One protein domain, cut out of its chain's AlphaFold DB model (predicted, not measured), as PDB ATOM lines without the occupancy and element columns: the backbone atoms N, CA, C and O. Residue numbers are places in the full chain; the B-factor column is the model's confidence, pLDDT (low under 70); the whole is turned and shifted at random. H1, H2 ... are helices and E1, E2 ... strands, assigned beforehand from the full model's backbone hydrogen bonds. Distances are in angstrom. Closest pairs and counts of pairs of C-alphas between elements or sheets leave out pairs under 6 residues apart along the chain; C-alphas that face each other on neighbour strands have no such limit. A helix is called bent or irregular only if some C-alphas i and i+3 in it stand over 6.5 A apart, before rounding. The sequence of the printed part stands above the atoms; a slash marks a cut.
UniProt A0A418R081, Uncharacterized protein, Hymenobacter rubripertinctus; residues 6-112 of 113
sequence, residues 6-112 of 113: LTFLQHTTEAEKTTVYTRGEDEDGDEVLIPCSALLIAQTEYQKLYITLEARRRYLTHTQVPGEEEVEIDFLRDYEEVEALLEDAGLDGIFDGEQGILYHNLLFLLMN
ATOM      1  N   LEU A   6     -45.490  34.806  -9.074       66.19
ATOM      2  CA  LEU A   6     -44.181  35.226  -8.566       66.19
ATOM      3  C   LEU A   6     -44.286  36.371  -7.550       66.19
ATOM      4  O   LEU A   6     -43.590  36.363  -6.537       66.19
ATOM      5  N   THR A   7     -45.172  37.340  -7.794       69.31
ATOM      6  CA  THR A   7     -45.408  38.463  -6.871       69.31
ATOM      7  C   THR A   7     -46.056  37.972  -5.578       69.31
ATOM      8  O   THR A   7     -45.676  38.406  -4.494       69.31
ATOM      9  N   PHE A   8     -46.980  37.011  -5.673       71.31
ATOM     10  CA  PHE A   8     -47.559  36.352  -4.502       71.31
ATOM     11  C   PHE A   8     -46.467  35.746  -3.604       71.31
ATOM     12  O   PHE A   8     -46.408  36.055  -2.416       71.31
ATOM     13  N   LEU A   9     -45.528  34.993  -4.187       69.62
ATOM     14  CA  LEU A   9     -44.426  34.369  -3.449       69.62
ATOM     15  C   LEU A   9     -43.395  35.375  -2.905       69.62
ATOM     16  O   LEU A   9     -42.713  35.104  -1.923       69.62
ATOM     17  N   GLN A  10     -43.275  36.568  -3.487       69.62
ATOM     18  CA  GLN A  10     -42.443  37.632  -2.909       69.62
ATOM     19  C   GLN A  10     -43.034  38.192  -1.610       69.62
ATOM     20  O   GLN A  10     -42.274  38.586  -0.726       69.62
ATOM     21  N   HIS A  11     -44.362  38.190  -1.475       72.00
ATOM     22  CA  HIS A  11     -45.069  38.779  -0.338       72.00
ATOM     23  C   HIS A  11     -45.450  37.790   0.770       72.00
ATOM     24  O   HIS A  11     -45.926  38.234   1.814       72.00
ATOM     25  N   THR A  12     -45.230  36.487   0.582       72.81
ATOM     26  CA  THR A  12     -45.360  35.500   1.665       72.81
ATOM     27  C   THR A  12     -44.191  35.573   2.644       72.81
ATOM     28  O   THR A  12     -43.132  36.145   2.345       72.81
ATOM     29  N   THR A  13     -44.377  35.010   3.835       76.31
ATOM     30  CA  THR A  13     -43.378  35.069   4.904       76.31
ATOM     31  C   THR A  13     -42.153  34.236   4.530       76.31
ATOM     32  O   THR A  13     -42.273  33.102   4.080       76.31
ATOM     33  N   GLU A  14     -40.941  34.755   4.754       74.44
ATOM     34  CA  GLU A  14     -39.695  34.014   4.474       74.44
ATOM     35  C   GLU A  14     -39.601  32.686   5.244       74.44
ATOM     36  O   GLU A  14     -38.967  31.751   4.773       74.44
ATOM     37  N   ALA A  15     -40.261  32.578   6.401       72.69
ATOM     38  CA  ALA A  15     -40.320  31.348   7.193       72.69
ATOM     39  C   ALA A  15     -41.050  30.189   6.483       72.69
ATOM     40  O   ALA A  15     -40.808  29.031   6.806       72.69
ATOM     41  N   GLU A  16     -41.928  30.498   5.525       73.69
ATOM     42  CA  GLU A  16     -42.723  29.524   4.760       73.69
ATOM     43  C   GLU A  16     -42.057  29.147   3.437       73.69
ATOM     44  O   GLU A  16     -42.382  28.116   2.842       73.69
ATOM     45  N   LYS A  17     -41.125  29.983   2.966       82.88
ATOM     46  CA  LYS A  17     -40.414  29.790   1.705       82.88
ATOM     47  C   LYS A  17     -39.365  28.712   1.873       82.88
ATOM     48  O   LYS A  17     -38.474  28.795   2.716       82.88
ATOM     49  N   THR A  18     -39.440  27.711   1.014       83.69
ATOM     50  CA  THR A  18     -38.468  26.632   0.968       83.69
ATOM     51  C   THR A  18     -38.144  26.259  -0.474       83.69
ATOM     52  O   THR A  18     -38.823  26.656  -1.423       83.69
ATOM     53  N   THR A  19     -37.065  25.505  -0.646       83.00
ATOM     54  CA  THR A  19     -36.734  24.864  -1.917       83.00
ATOM     55  C   THR A  19     -36.904  23.369  -1.741       83.00
ATOM     56  O   THR A  19     -36.251  22.765  -0.891       83.00
ATOM     57  N   VAL A  20     -37.791  22.783  -2.537       82.12
ATOM     58  CA  VAL A  20     -38.024  21.341  -2.564       82.12
ATOM     59  C   VAL A  20     -37.333  20.779  -3.793       82.12
ATOM     60  O   VAL A  20     -37.442  21.339  -4.881       82.12
ATOM     61  N   TYR A  21     -36.608  19.682  -3.625       80.19
ATOM     62  CA  TYR A  21     -35.953  19.001  -4.732       80.19
ATOM     63  C   TYR A  21     -36.871  17.899  -5.231       80.19
ATOM     64  O   TYR A  21     -37.174  16.961  -4.496       80.19
ATOM     65  N   THR A  22     -37.328  18.028  -6.470       75.12
ATOM     66  CA  THR A  22     -38.178  17.019  -7.105       75.12
ATOM     67  C   THR A  22     -37.359  16.201  -8.085       75.12
ATOM     68  O   THR A  22     -36.436  16.717  -8.712       75.12
ATOM     69  N   ARG A  23     -37.681  14.915  -8.226       76.44
ATOM     70  CA  ARG A  23     -37.064  14.078  -9.257       76.44
ATOM     71  C   ARG A  23     -37.616  14.478 -10.628       76.44
ATOM     72  O   ARG A  23     -38.828  14.648 -10.816       76.44
ATOM     73  N   GLY A  24     -36.713  14.680 -11.571       75.06
ATOM     74  CA  GLY A  24     -36.999  14.967 -12.966       75.06
ATOM     75  C   GLY A  24     -35.990  14.272 -13.867       75.06
ATOM     76  O   GLY A  24     -35.086  13.595 -13.390       75.06
ATOM     77  N   GLU A  25     -36.168  14.446 -15.165       73.69
ATOM     78  CA  GLU A  25     -35.262  13.934 -16.191       73.69
ATOM     79  C   GLU A  25     -34.620  15.141 -16.879       73.69
ATOM     80  O   GLU A  25     -35.303  16.146 -17.121       73.69
ATOM     81  N   ASP A  26     -33.316  15.079 -17.140       75.75
ATOM     82  CA  ASP A  26     -32.633  16.087 -17.952       75.75
ATOM     83  C   ASP A  26     -32.831  15.837 -19.462       75.75
ATOM     84  O   ASP A  26     -33.579  14.951 -19.879       75.75
ATOM     85  N   GLU A  27     -32.200  16.659 -20.308       70.06
ATOM     86  CA  GLU A  27     -32.292  16.510 -21.771       70.06
ATOM     87  C   GLU A  27     -31.673  15.196 -22.287       70.06
ATOM     88  O   GLU A  27     -31.996  14.773 -23.400       70.06
ATOM     89  N   ASP A  28     -30.834  14.543 -21.479       74.62
ATOM     90  CA  ASP A  28     -30.163  13.279 -21.777       74.62
ATOM     91  C   ASP A  28     -30.910  12.058 -21.191       74.62
ATOM     92  O   ASP A  28     -30.578  10.911 -21.508       74.62
ATOM     93  N   GLY A  29     -31.984  12.290 -20.426       71.12
ATOM     94  CA  GLY A  29     -32.819  11.258 -19.808       71.12
ATOM     95  C   GLY A  29     -32.268  10.711 -18.489       71.12
ATOM     96  O   GLY A  29     -32.748   9.676 -18.021       71.12
ATOM     97  N   ASP A  30     -31.281  11.381 -17.893       78.81
ATOM     98  CA  ASP A  30     -30.739  11.027 -16.586       78.81
ATOM     99  C   ASP A  30     -31.628  11.585 -15.459       78.81
ATOM    100  O   ASP A  30     -32.171  12.692 -15.541       78.81
ATOM    101  N   GLU A  31     -31.784  10.809 -14.379       75.75
ATOM    102  CA  GLU A  31     -32.541  11.231 -13.197       75.75
ATOM    103  C   GLU A  31     -31.788  12.362 -12.483       75.75
ATOM    104  O   GLU A  31     -30.711  12.168 -11.912       75.75
ATOM    105  N   VAL A  32     -32.378  13.556 -12.495       79.12
ATOM    106  CA  VAL A  32     -31.822  14.759 -11.872       79.12
ATOM    107  C   VAL A  32     -32.778  15.340 -10.840       79.12
ATOM    108  O   VAL A  32     -34.002  15.259 -10.945       79.12
ATOM    109  N   LEU A  33     -32.205  15.972  -9.817       79.62
ATOM    110  CA  LEU A  33     -32.965  16.717  -8.820       79.62
ATOM    111  C   LEU A  33     -33.195  18.147  -9.310       79.62
ATOM    112  O   LEU A  33     -32.258  18.939  -9.413       79.62
ATOM    113  N   ILE A  34     -34.454  18.487  -9.573       80.12
ATOM    114  CA  ILE A  34     -34.876  19.818 -10.002       80.12
ATOM    115  C   ILE A  34     -35.283  20.626  -8.761       80.12
ATOM    116  O   ILE A  34     -36.215  20.220  -8.053       80.12
ATOM    117  N   PRO A  35     -34.609  21.755  -8.463       81.75
ATOM    118  CA  PRO A  35     -35.006  22.631  -7.372       81.75
ATOM    119  C   PRO A  35     -36.280  23.395  -7.744       81.75
ATOM    120  O   PRO A  35     -36.303  24.172  -8.697       81.75
ATOM    121  N   CYS A  36     -37.322  23.223  -6.940       78.50
ATOM    122  CA  CYS A  36     -38.596  23.910  -7.076       78.50
ATOM    123  C   CYS A  36     -38.805  24.831  -5.870       78.50
ATOM    124  O   CYS A  36     -38.714  24.406  -4.717       78.50
ATOM    125  N   SER A  37     -39.106  26.106  -6.124       83.06
ATOM    126  CA  SER A  37     -39.539  27.016  -5.059       83.06
ATOM    127  C   SER A  37     -40.918  26.596  -4.565       83.06
ATOM    128  O   SER A  37     -41.847  26.464  -5.369       83.06
ATOM    129  N   ALA A  38     -41.043  26.401  -3.257       85.19
ATOM    130  CA  ALA A  38     -42.284  25.975  -2.642       85.19
ATOM    131  C   ALA A  38     -42.585  26.754  -1.360       85.19
ATOM    132  O   ALA A  38     -41.692  27.285  -0.699       85.19
ATOM    133  N   LEU A  39     -43.864  26.801  -1.016       85.12
ATOM    134  CA  LEU A  39     -44.379  27.364   0.221       85.12
ATOM    135  C   LEU A  39     -44.945  26.246   1.074       85.12
ATOM    136  O   LEU A  39     -45.825  25.531   0.603       85.12
ATOM    137  N   LEU A  40     -44.468  26.103   2.307       86.25
ATOM    138  CA  LEU A  40     -45.123  25.242   3.287       86.25
ATOM    139  C   LEU A  40     -46.450  25.894   3.683       86.25
ATOM    140  O   LEU A  40     -46.449  27.012   4.194       86.25
ATOM    141  N   ILE A  41     -47.560  25.207   3.425       82.00
ATOM    142  CA  ILE A  41     -48.905  25.719   3.725       82.00
ATOM    143  C   ILE A  41     -49.607  24.930   4.824       82.00
ATOM    144  O   ILE A  41     -50.486  25.462   5.489       82.00
ATOM    145  N   ALA A  42     -49.215  23.677   5.030       83.56
ATOM    146  CA  ALA A  42     -49.753  22.835   6.082       83.56
ATOM    147  C   ALA A  42     -48.711  21.806   6.510       83.56
ATOM    148  O   ALA A  42     -47.894  21.348   5.708       83.56
ATOM    149  N   GLN A  43     -48.752  21.435   7.783       84.81
ATOM    150  CA  GLN A  43     -47.924  20.376   8.331       84.81
ATOM    151  C   GLN A  43     -48.677  19.675   9.456       84.81
ATOM    152  O   GLN A  43     -49.210  20.327  10.351       84.81
ATOM    153  N   THR A  44     -48.631  18.351   9.420       83.31
ATOM    154  CA  THR A  44     -49.001  17.442  10.503       83.31
ATOM    155  C   THR A  44     -47.739  16.761  11.050       83.31
ATOM    156  O   THR A  44     -46.608  17.097  10.676       83.31
ATOM    157  N   GLU A  45     -47.907  15.815  11.974       81.31
ATOM    158  CA  GLU A  45     -46.789  15.076  12.576       81.31
ATOM    159  C   GLU A  45     -46.015  14.260  11.527       81.31
ATOM    160  O   GLU A  45     -44.788  14.175  11.583       81.31
ATOM    161  N   TYR A  46     -46.729  13.728  10.531       83.75
ATOM    162  CA  TYR A  46     -46.186  12.812   9.527       83.75
ATOM    163  C   TYR A  46     -46.245  13.362   8.105       83.75
ATOM    164  O   TYR A  46     -45.639  12.776   7.215       83.75
ATOM    165  N   GLN A  47     -46.947  14.466   7.851       85.06
ATOM    166  CA  GLN A  47     -47.104  14.998   6.500       85.06
ATOM    167  C   GLN A  47     -46.820  16.491   6.434       85.06
ATOM    168  O   GLN A  47     -47.109  17.253   7.351       85.06
ATOM    169  N   LYS A  48     -46.248  16.928   5.315       88.06
ATOM    170  CA  LYS A  48     -46.082  18.343   4.981       88.06
ATOM    171  C   LYS A  48     -46.677  18.595   3.613       88.06
ATOM    172  O   LYS A  48     -46.387  17.859   2.674       88.06
ATOM    173  N   LEU A  49     -47.466  19.649   3.509       87.44
ATOM    174  CA  LEU A  49     -48.096  20.083   2.280       87.44
ATOM    175  C   LEU A  49     -47.462  21.391   1.819       87.44
ATOM    176  O   LEU A  49     -47.442  22.396   2.536       87.44
ATOM    177  N   TYR A  50     -46.973  21.365   0.589       86.75
ATOM    178  CA  TYR A  50     -46.332  22.483  -0.066       86.75
ATOM    179  C   TYR A  50     -47.123  22.925  -1.291       86.75
ATOM    180  O   TYR A  50     -47.692  22.101  -2.008       86.75
ATOM    181  N   ILE A  51     -47.082  24.225  -1.581       83.81
ATOM    182  CA  ILE A  51     -47.486  24.762  -2.879       83.81
ATOM    183  C   ILE A  51     -46.253  25.186  -3.669       83.81
ATOM    184  O   ILE A  51     -45.444  25.973  -3.183       83.81
ATOM    185  N   THR A  52     -46.134  24.718  -4.907       81.69
ATOM    186  CA  THR A  52     -45.133  25.170  -5.876       81.69
ATOM    187  C   THR A  52     -45.729  26.171  -6.874       81.69
ATOM    188  O   THR A  52     -46.939  26.209  -7.121       81.69
ATOM    189  N   LEU A  53     -44.864  26.974  -7.500       72.44
ATOM    190  CA  LEU A  53     -45.257  27.884  -8.588       72.44
ATOM    191  C   LEU A  53     -45.497  27.190  -9.929       72.44
ATOM    192  O   LEU A  53     -45.978  27.814 -10.878       72.44
ATOM    193  N   GLU A  54     -45.157  25.911 -10.043       69.62
ATOM    194  CA  GLU A  54     -45.294  25.188 -11.293       69.62
ATOM    195  C   GLU A  54     -46.739  24.733 -11.475       69.62
ATOM    196  O   GLU A  54     -47.243  23.860 -10.771       69.62
ATOM    197  N   ALA A  55     -47.415  25.286 -12.486       63.50
ATOM    198  CA  ALA A  55     -48.831  25.022 -12.735       63.50
ATOM    199  C   ALA A  55     -49.182  23.524 -12.835       63.50
ATOM    200  O   ALA A  55     -50.300  23.147 -12.492       63.50
ATOM    201  N   ARG A  56     -48.243  22.686 -13.303       64.75
ATOM    202  CA  ARG A  56     -48.412  21.231 -13.473       64.75
ATOM    203  C   ARG A  56     -48.170  20.413 -12.197       64.75
ATOM    204  O   ARG A  56     -48.601  19.265 -12.148       64.75
ATOM    205  N   ARG A  57     -47.459  20.974 -11.217       67.56
ATOM    206  CA  ARG A  57     -46.941  20.303 -10.009       67.56
ATOM    207  C   ARG A  57     -47.283  21.121  -8.759       67.56
ATOM    208  O   ARG A  57     -46.450  21.325  -7.883       67.56
ATOM    209  N   ARG A  58     -48.502  21.667  -8.734       75.12
ATOM    210  CA  ARG A  58     -48.870  22.773  -7.843       75.12
ATOM    211  C   ARG A  58     -48.849  22.382  -6.376       75.12
ATOM    212  O   ARG A  58     -48.335  23.152  -5.583       75.12
ATOM    213  N   TYR A  59     -49.378  21.220  -6.033       84.06
ATOM    214  CA  TYR A  59     -49.368  20.731  -4.664       84.06
ATOM    215  C   TYR A  59     -48.404  19.570  -4.564       84.06
ATOM    216  O   TYR A  59     -48.393  18.683  -5.421       84.06
ATOM    217  N   LEU A  60     -47.580  19.613  -3.532       87.00
ATOM    218  CA  LEU A  60     -46.592  18.592  -3.269       87.00
ATOM    219  C   LEU A  60     -46.675  18.200  -1.805       87.00
ATOM    220  O   LEU A  60     -46.592  19.051  -0.920       87.00
ATOM    221  N   THR A  61     -46.840  16.911  -1.564       88.56
ATOM    222  CA  THR A  61     -46.877  16.331  -0.230       88.56
ATOM    223  C   THR A  61     -45.596  15.586   0.052       88.56
ATOM    224  O   THR A  61     -45.104  14.833  -0.782       88.56
ATOM    225  N   HIS A  62     -45.072  15.804   1.246       88.62
ATOM    226  CA  HIS A  62     -44.022  14.999   1.841       88.62
ATOM    227  C   HIS A  62     -44.645  14.159   2.943       88.62
ATOM    228  O   HIS A  62     -45.049  14.718   3.965       88.62
ATOM    229  N   THR A  63     -44.700  12.848   2.748       86.62
ATOM    230  CA  THR A  63     -45.202  11.901   3.745       86.62
ATOM    231  C   THR A  63     -44.029  11.166   4.379       86.62
ATOM    232  O   THR A  63     -43.245  10.499   3.711       86.62
ATOM    233  N   GLN A  64     -43.899  11.305   5.692       83.88
ATOM    234  CA  GLN A  64     -42.968  10.552   6.512       83.88
ATOM    235  C   GLN A  64     -43.671   9.291   7.016       83.88
ATOM    236  O   GLN A  64     -44.444   9.342   7.976       83.88
ATOM    237  N   VAL A  65     -43.380   8.151   6.392       81.81
ATOM    238  CA  VAL A  65     -43.900   6.860   6.851       81.81
ATOM    239  C   VAL A  65     -43.134   6.423   8.110       81.81
ATOM    240  O   VAL A  65     -41.898   6.402   8.107       81.81
ATOM    241  N   PRO A  66     -43.822   6.074   9.216       77.50
ATOM    242  CA  PRO A  66     -43.159   5.596  10.423       77.50
ATOM    243  C   PRO A  66     -42.368   4.308  10.160       77.50
ATOM    244  O   PRO A  66     -42.945   3.254   9.897       77.50
ATOM    245  N   GLY A  67     -41.043   4.386  10.284       76.69
ATOM    246  CA  GLY A  67     -40.137   3.252  10.071       76.69
ATOM    247  C   GLY A  67     -39.359   3.289   8.755       76.69
ATOM    248  O   GLY A  67     -38.478   2.449   8.581       76.69
ATOM    249  N   GLU A  68     -39.620   4.264   7.883       80.56
ATOM    250  CA  GLU A  68     -38.816   4.522   6.684       80.56
ATOM    251  C   GLU A  68     -37.897   5.735   6.882       80.56
ATOM    252  O   GLU A  68     -38.266   6.710   7.539       80.56
ATOM    253  N   GLU A  69     -36.673   5.666   6.349       73.12
ATOM    254  CA  GLU A  69     -35.735   6.803   6.348       73.12
ATOM    255  C   GLU A  69     -36.015   7.783   5.203       73.12
ATOM    256  O   GLU A  69     -35.672   8.961   5.311       73.12
ATOM    257  N   GLU A  70     -36.641   7.318   4.120       76.44
ATOM    258  CA  GLU A  70     -36.992   8.158   2.979       76.44
ATOM    259  C   GLU A  70     -38.383   8.778   3.160       76.44
ATOM    260  O   GLU A  70     -39.295   8.183   3.728       76.44
ATOM    261  N   VAL A  71     -38.519  10.019   2.695       82.38
ATOM    262  CA  VAL A  71     -39.792  10.740   2.657       82.38
ATOM    263  C   VAL A  71     -40.428  10.478   1.301       82.38
ATOM    264  O   VAL A  71     -39.796  10.724   0.271       82.38
ATOM    265  N   GLU A  72     -41.679  10.034   1.296       84.81
ATOM    266  CA  GLU A  72     -42.446   9.885   0.064       84.81
ATOM    267  C   GLU A  72     -42.877  11.264  -0.442       84.81
ATOM    268  O   GLU A  72     -43.411  12.083   0.314       84.81
ATOM    269  N   ILE A  73     -42.601  11.538  -1.720       85.25
ATOM    270  CA  ILE A  73     -42.943  12.798  -2.381       85.25
ATOM    271  C   ILE A  73     -44.013  12.521  -3.426       85.25
ATOM    272  O   ILE A  73     -43.731  11.875  -4.436       85.25
ATOM    273  N   ASP A  74     -45.194  13.102  -3.230       85.56
ATOM    274  CA  ASP A  74     -46.321  12.971  -4.149       85.56
ATOM    275  C   ASP A  74     -46.800  14.326  -4.665       85.56
ATOM    276  O   ASP A  74     -46.774  15.339  -3.964       85.56
ATOM    277  N   PHE A  75     -47.247  14.347  -5.922       83.94
ATOM    278  CA  PHE A  75     -47.854  15.526  -6.533       83.94
ATOM    279  C   PHE A  75     -49.370  15.405  -6.517       83.94
ATOM    280  O   PHE A  75     -49.939  14.634  -7.296       83.94
ATOM    281  N   LEU A  76     -50.021  16.231  -5.705       81.50
ATOM    282  CA  LEU A  76     -51.475  16.264  -5.656       81.50
ATOM    283  C   LEU A  76     -52.027  17.102  -6.807       81.50
ATOM    284  O   LEU A  76     -51.557  18.204  -7.121       81.50
ATOM    285  N   ARG A  77     -53.044  16.545  -7.460       71.75
ATOM    286  CA  ARG A  77     -53.822  17.224  -8.505       71.75
ATOM    287  C   ARG A  77     -55.277  17.409  -8.108       71.75
ATOM    288  O   ARG A  77     -55.936  18.261  -8.699       71.75
ATOM    289  N   ASP A  78     -55.751  16.609  -7.158       78.88
ATOM    290  CA  ASP A  78     -57.091  16.725  -6.618       78.88
ATOM    291  C   ASP A  78     -57.124  17.818  -5.547       78.88
ATOM    292  O   ASP A  78     -56.268  17.873  -4.665       78.88
ATOM    293  N   TYR A  79     -58.094  18.720  -5.665       75.25
ATOM    294  CA  TYR A  79     -58.283  19.800  -4.703       75.25
ATOM    295  C   TYR A  79     -58.939  19.291  -3.416       75.25
ATOM    296  O   TYR A  79     -58.639  19.830  -2.357       75.25
ATOM    297  N   GLU A  80     -59.759  18.235  -3.483       78.31
ATOM    298  CA  GLU A  80     -60.397  17.655  -2.294       78.31
ATOM    299  C   GLU A  80     -59.351  17.042  -1.349       78.31
ATOM    300  O   GLU A  80     -59.417  17.233  -0.137       78.31
ATOM    301  N   GLU A  81     -58.325  16.381  -1.899       79.81
ATOM    302  CA  GLU A  81     -57.206  15.836  -1.112       79.81
ATOM    303  C   GLU A  81     -56.381  16.944  -0.438       79.81
ATOM    304  O   GLU A  81     -55.939  16.803   0.701       79.81
ATOM    305  N   VAL A  82     -56.195  18.074  -1.125       81.19
ATOM    306  CA  VAL A  82     -55.477  19.241  -0.593       81.19
ATOM    307  C   VAL A  82     -56.255  19.894   0.548       81.19
ATOM    308  O   VAL A  82     -55.654  20.262   1.556       81.19
ATOM    309  N   GLU A  83     -57.574  20.040   0.405       78.88
ATOM    310  CA  GLU A  83     -58.440  20.583   1.456       78.88
ATOM    311  C   GLU A  83     -58.467  19.680   2.691       78.88
ATOM    312  O   GLU A  83     -58.317  20.187   3.800       78.88
ATOM    313  N   ALA A  84     -58.555  18.358   2.508       81.44
ATOM    314  CA  ALA A  84     -58.507  17.403   3.614       81.44
ATOM    315  C   ALA A  84     -57.198  17.514   4.417       81.44
ATOM    316  O   ALA A  84     -57.220  17.565   5.642       81.44
ATOM    317  N   LEU A  85     -56.054  17.641   3.735       80.75
ATOM    318  CA  LEU A  85     -54.754  17.817   4.396       80.75
ATOM    319  C   LEU A  85     -54.615  19.163   5.114       80.75
ATOM    320  O   LEU A  85     -53.946  19.252   6.144       80.75
ATOM    321  N   LEU A  86     -55.208  20.225   4.562       79.19
ATOM    322  CA  LEU A  86     -55.259  21.535   5.210       79.19
ATOM    323  C   LEU A  86     -56.130  21.498   6.470       79.19
ATOM    324  O   LEU A  86     -55.741  22.070   7.489       79.19
ATOM    325  N   GLU A  87     -57.280  20.823   6.405       79.50
ATOM    326  CA  GLU A  87     -58.170  20.609   7.548       79.50
ATOM    327  C   GLU A  87     -57.463  19.799   8.641       79.50
ATOM    328  O   GLU A  87     -57.389  20.261   9.781       79.50
ATOM    329  N   ASP A  88     -56.845  18.669   8.288       78.88
ATOM    330  CA  ASP A  88     -56.088  17.829   9.222       78.88
ATOM    331  C   ASP A  88     -54.929  18.600   9.869       78.88
ATOM    332  O   ASP A  88     -54.760  18.561  11.085       78.88
ATOM    333  N   ALA A  89     -54.162  19.380   9.098       75.50
ATOM    334  CA  ALA A  89     -53.089  20.216   9.643       75.50
ATOM    335  C   ALA A  89     -53.600  21.315  10.586       75.50
ATOM    336  O   ALA A  89     -52.944  21.620  11.584       75.50
ATOM    337  N   GLY A  90     -54.765  21.899  10.294       70.81
ATOM    338  CA  GLY A  90     -55.422  22.860  11.178       70.81
ATOM    339  C   GLY A  90     -55.944  22.224  12.472       70.81
ATOM    340  O   GLY A  90     -55.913  22.867  13.523       70.81
ATOM    341  N   LEU A  91     -56.386  20.964  12.411       64.69
ATOM    342  CA  LEU A  91     -56.862  20.191  13.560       64.69
ATOM    343  C   LEU A  91     -55.710  19.662  14.434       64.69
ATOM    344  O   LEU A  91     -55.806  19.740  15.661       64.69
ATOM    345  N   ASP A  92     -54.619  19.184  13.822       62.12
ATOM    346  CA  ASP A  92     -53.426  18.653  14.506       62.12
ATOM    347  C   ASP A  92     -52.422  19.748  14.931       62.12
ATOM    348  O   ASP A  92     -51.627  19.544  15.852       62.12
ATOM    349  N   GLY A  93     -52.472  20.939  14.322       52.12
ATOM    350  CA  GLY A  93     -51.969  22.187  14.910       52.12
ATOM    351  C   GLY A  93     -50.455  22.440  14.880       52.12
ATOM    352  O   GLY A  93     -49.954  23.150  15.755       52.12
ATOM    353  N   ILE A  94     -49.700  21.904  13.911       61.53
ATOM    354  CA  ILE A  94     -48.241  22.157  13.826       61.53
ATOM    355  C   ILE A  94     -47.906  23.386  12.967       61.53
ATOM    356  O   ILE A  94     -46.985  24.133  13.305       61.53
ATOM    357  N   PHE A  95     -48.651  23.624  11.885       64.75
ATOM    358  CA  PHE A  95     -48.517  24.820  11.048       64.75
ATOM    359  C   PHE A  95     -49.880  25.470  10.836       64.75
ATOM    360  O   PHE A  95     -50.894  24.776  10.839       64.75
ATOM    361  N   ASP A  96     -49.902  26.795  10.694       68.12
ATOM    362  CA  ASP A  96     -51.128  27.596  10.677       68.12
ATOM    363  C   ASP A  96     -51.973  27.302   9.423       68.12
ATOM    364  O   ASP A  96     -51.830  27.941   8.378       68.12
ATOM    365  N   GLY A  97     -52.849  26.299   9.530       62.38
ATOM    366  CA  GLY A  97     -53.740  25.871   8.453       62.38
ATOM    367  C   GLY A  97     -54.651  26.994   7.951       62.38
ATOM    368  O   GLY A  97     -54.999  27.001   6.772       62.38
ATOM    369  N   GLU A  98     -54.970  28.001   8.778       66.75
ATOM    370  CA  GLU A  98     -55.739  29.173   8.337       66.75
ATOM    371  C   GLU A  98     -54.957  30.008   7.309       66.75
ATOM    372  O   GLU A  98     -55.520  30.438   6.294       66.75
ATOM    373  N   GLN A  99     -53.645  30.193   7.512       70.94
ATOM    374  CA  GLN A  99     -52.774  30.830   6.515       70.94
ATOM    375  C   GLN A  99     -52.584  29.948   5.281       70.94
ATOM    376  O   GLN A  99     -52.606  30.454   4.157       70.94
ATOM    377  N   GLY A 100     -52.489  28.629   5.466       72.00
ATOM    378  CA  GLY A 100     -52.457  27.673   4.362       72.00
ATOM    379  C   GLY A 100     -53.678  27.771   3.444       72.00
ATOM    380  O   GLY A 100     -53.533  27.854   2.222       72.00
ATOM    381  N   ILE A 101     -54.875  27.856   4.033       72.88
ATOM    382  CA  ILE A 101     -56.145  28.054   3.319       72.88
ATOM    383  C   ILE A 101     -56.162  29.406   2.598       72.88
ATOM    384  O   ILE A 101     -56.603  29.493   1.449       72.88
ATOM    385  N   LEU A 102     -55.658  30.475   3.225       76.06
ATOM    386  CA  LEU A 102     -55.551  31.784   2.576       76.06
ATOM    387  C   LEU A 102     -54.664  31.712   1.324       76.06
ATOM    388  O   LEU A 102     -55.053  32.200   0.258       76.06
ATOM    389  N   TYR A 103     -53.491  31.086   1.436       76.31
ATOM    390  CA  TYR A 103     -52.562  30.925   0.323       76.31
ATOM    391  C   TYR A 103     -53.138  30.056  -0.792       76.31
ATOM    392  O   TYR A 103     -53.050  30.440  -1.961       76.31
ATOM    393  N   HIS A 104     -53.792  28.949  -0.436       76.62
ATOM    394  CA  HIS A 104     -54.531  28.104  -1.368       76.62
ATOM    395  C   HIS A 104     -55.579  28.910  -2.149       76.62
ATOM    396  O   HIS A 104     -55.562  28.931  -3.382       76.62
ATOM    397  N   ASN A 105     -56.448  29.633  -1.439       75.06
ATOM    398  CA  ASN A 105     -57.530  30.415  -2.036       75.06
ATOM    399  C   ASN A 105     -57.007  31.521  -2.953       75.06
ATOM    400  O   ASN A 105     -57.534  31.727  -4.048       75.06
ATOM    401  N   LEU A 106     -55.949  32.223  -2.535       74.31
ATOM    402  CA  LEU A 106     -55.313  33.243  -3.363       74.31
ATOM    403  C   LEU A 106     -54.772  32.622  -4.652       74.31
ATOM    404  O   LEU A 106     -55.134  33.074  -5.734       74.31
ATOM    405  N   LEU A 107     -53.991  31.544  -4.569       72.56
ATOM    406  CA  LEU A 107     -53.453  30.854  -5.746       72.56
ATOM    407  C   LEU A 107     -54.537  30.303  -6.679       72.56
ATOM    408  O   LEU A 107     -54.381  30.380  -7.902       72.56
ATOM    409  N   PHE A 108     -55.636  29.787  -6.127       70.94
ATOM    410  CA  PHE A 108     -56.784  29.344  -6.913       70.94
ATOM    411  C   PHE A 108     -57.366  30.487  -7.755       70.94
ATOM    412  O   PHE A 108     -57.581  30.315  -8.958       70.94
ATOM    413  N   LEU A 109     -57.547  31.668  -7.151       69.12
ATOM    414  CA  LEU A 109     -58.066  32.864  -7.823       69.12
ATOM    415  C   LEU A 109     -57.108  33.428  -8.883       69.12
ATOM    416  O   LEU A 109     -57.565  33.979  -9.881       69.12
ATOM    417  N   LEU A 110     -55.791  33.310  -8.695       67.12
ATOM    418  CA  LEU A 110     -54.808  33.819  -9.666       67.12
ATOM    419  C   LEU A 110     -54.714  32.967 -10.931       67.12
ATOM    420  O   LEU A 110     -54.390  33.484 -11.999       67.12
ATOM    421  N   MET A 111     -54.983  31.669 -10.811       62.12
ATOM    422  CA  MET A 111     -54.754  30.698 -11.881       62.12
ATOM    423  C   MET A 111     -56.034  30.303 -12.634       62.12
ATOM    424  O   MET A 111     -55.925  29.684 -13.691       62.12
ATOM    425  N   ASN A 112     -57.217  30.659 -12.120       60.38
ATOM    426  CA  ASN A 112     -58.519  30.464 -12.770       60.38
ATOM    427  C   ASN A 112     -59.254  31.815 -12.945       60.38
ATOM    428  O   ASN A 112     -60.211  32.075 -12.213       60.38
TER     429      ASN A 112
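Overview. This is residues 6 to 112 of the 113 residues of an uncharacterized protein of Hymenobacter rubripertinctus (UniProt A0A418R081). One strongly curled sheet of five strands folds back on itself like part of a barrel, and a helical hairpin, H2 and H3, packs on one face of it. The sheet's longest strands, E1 and E2, make a long twisted ribbon that reaches away from the helices, while short H1 only grazes the sheet. The printed part has 107 residues, with three named helices and five named strands in the order H1 E1 E2 E3 E4 E5 H2 H3; the sheet's order is E1 E2 E3 E4 E5, all antiparallel, and the class is mixed. The whole is compact, with a radius of gyration of the C-alphas of 14.0 A and spans of 43 by 38 by 26 A.

Along the chain. Find C-alpha 6 at (-44.181, 35.226, -8.566), where H1 begins; it ends at residue 11. E1, residues 17 to 25, runs 24.5 A to C-alpha 25 at (-35.262, 13.934, -16.191). E2, residues 31 to 43, comes back over 28.0 A and bends by 83 degrees at residue 40. Next come E3, residues 47 to 52, E4, residues 59 to 64, and E5, residues 71 to 76. H2, residues 79 to 92, is 19.8 A long, and H3, residues 97 to 111, runs 20.9 A to C-alpha 111 at (-54.754, 30.698, -11.881).

Arrangement. Begin with the sheet, a meander, each strand the antiparallel neighbour of the one before. Look for N 20 and O 36 at 2.9 A between E1 and E2, N 39 and O 51 at 2.8 A between E2 and E3, N 50 and O 60 at 2.8 A between E3 and E4, and N 61 and O 74 at 2.9 A between E4 and E5. It is a folded sheet, bent back into two leaves: E1 and E2 face E4 and E5, with E3 as the hinge. H2 and H3 are on the same face, at heights over the sheet of 8.9 A and 9.9 A. On the local plane H3 runs along E2 at 8 degrees; the closest C-alphas of the two are those of Ile 41 and Gly 100, 4.1 A apart. H2 and H3, a helical hairpin, touch at a shallow tilt of 20 degrees, opposite ways; the closest C-alphas are those of Gly 90 and Gly 97, 4.4 A apart. H1 grazes the sheet with residues 9 to 10, and is near H3 but apart from H2. In H1, H2 and H3 every O i to N i+4 pair is within hydrogen-bond range.

Size, cuts and confidence. The two C-alphas farthest apart are those of Asp 28 and Leu 91, at 44.8 A. The printed part has no cut, and no link is long. Mean pLDDT of the printed part is 76.5; look for values under 70 at residues 6 to 7, 9 to 10, 54 to 57, 91 to 98 and 109 to 112.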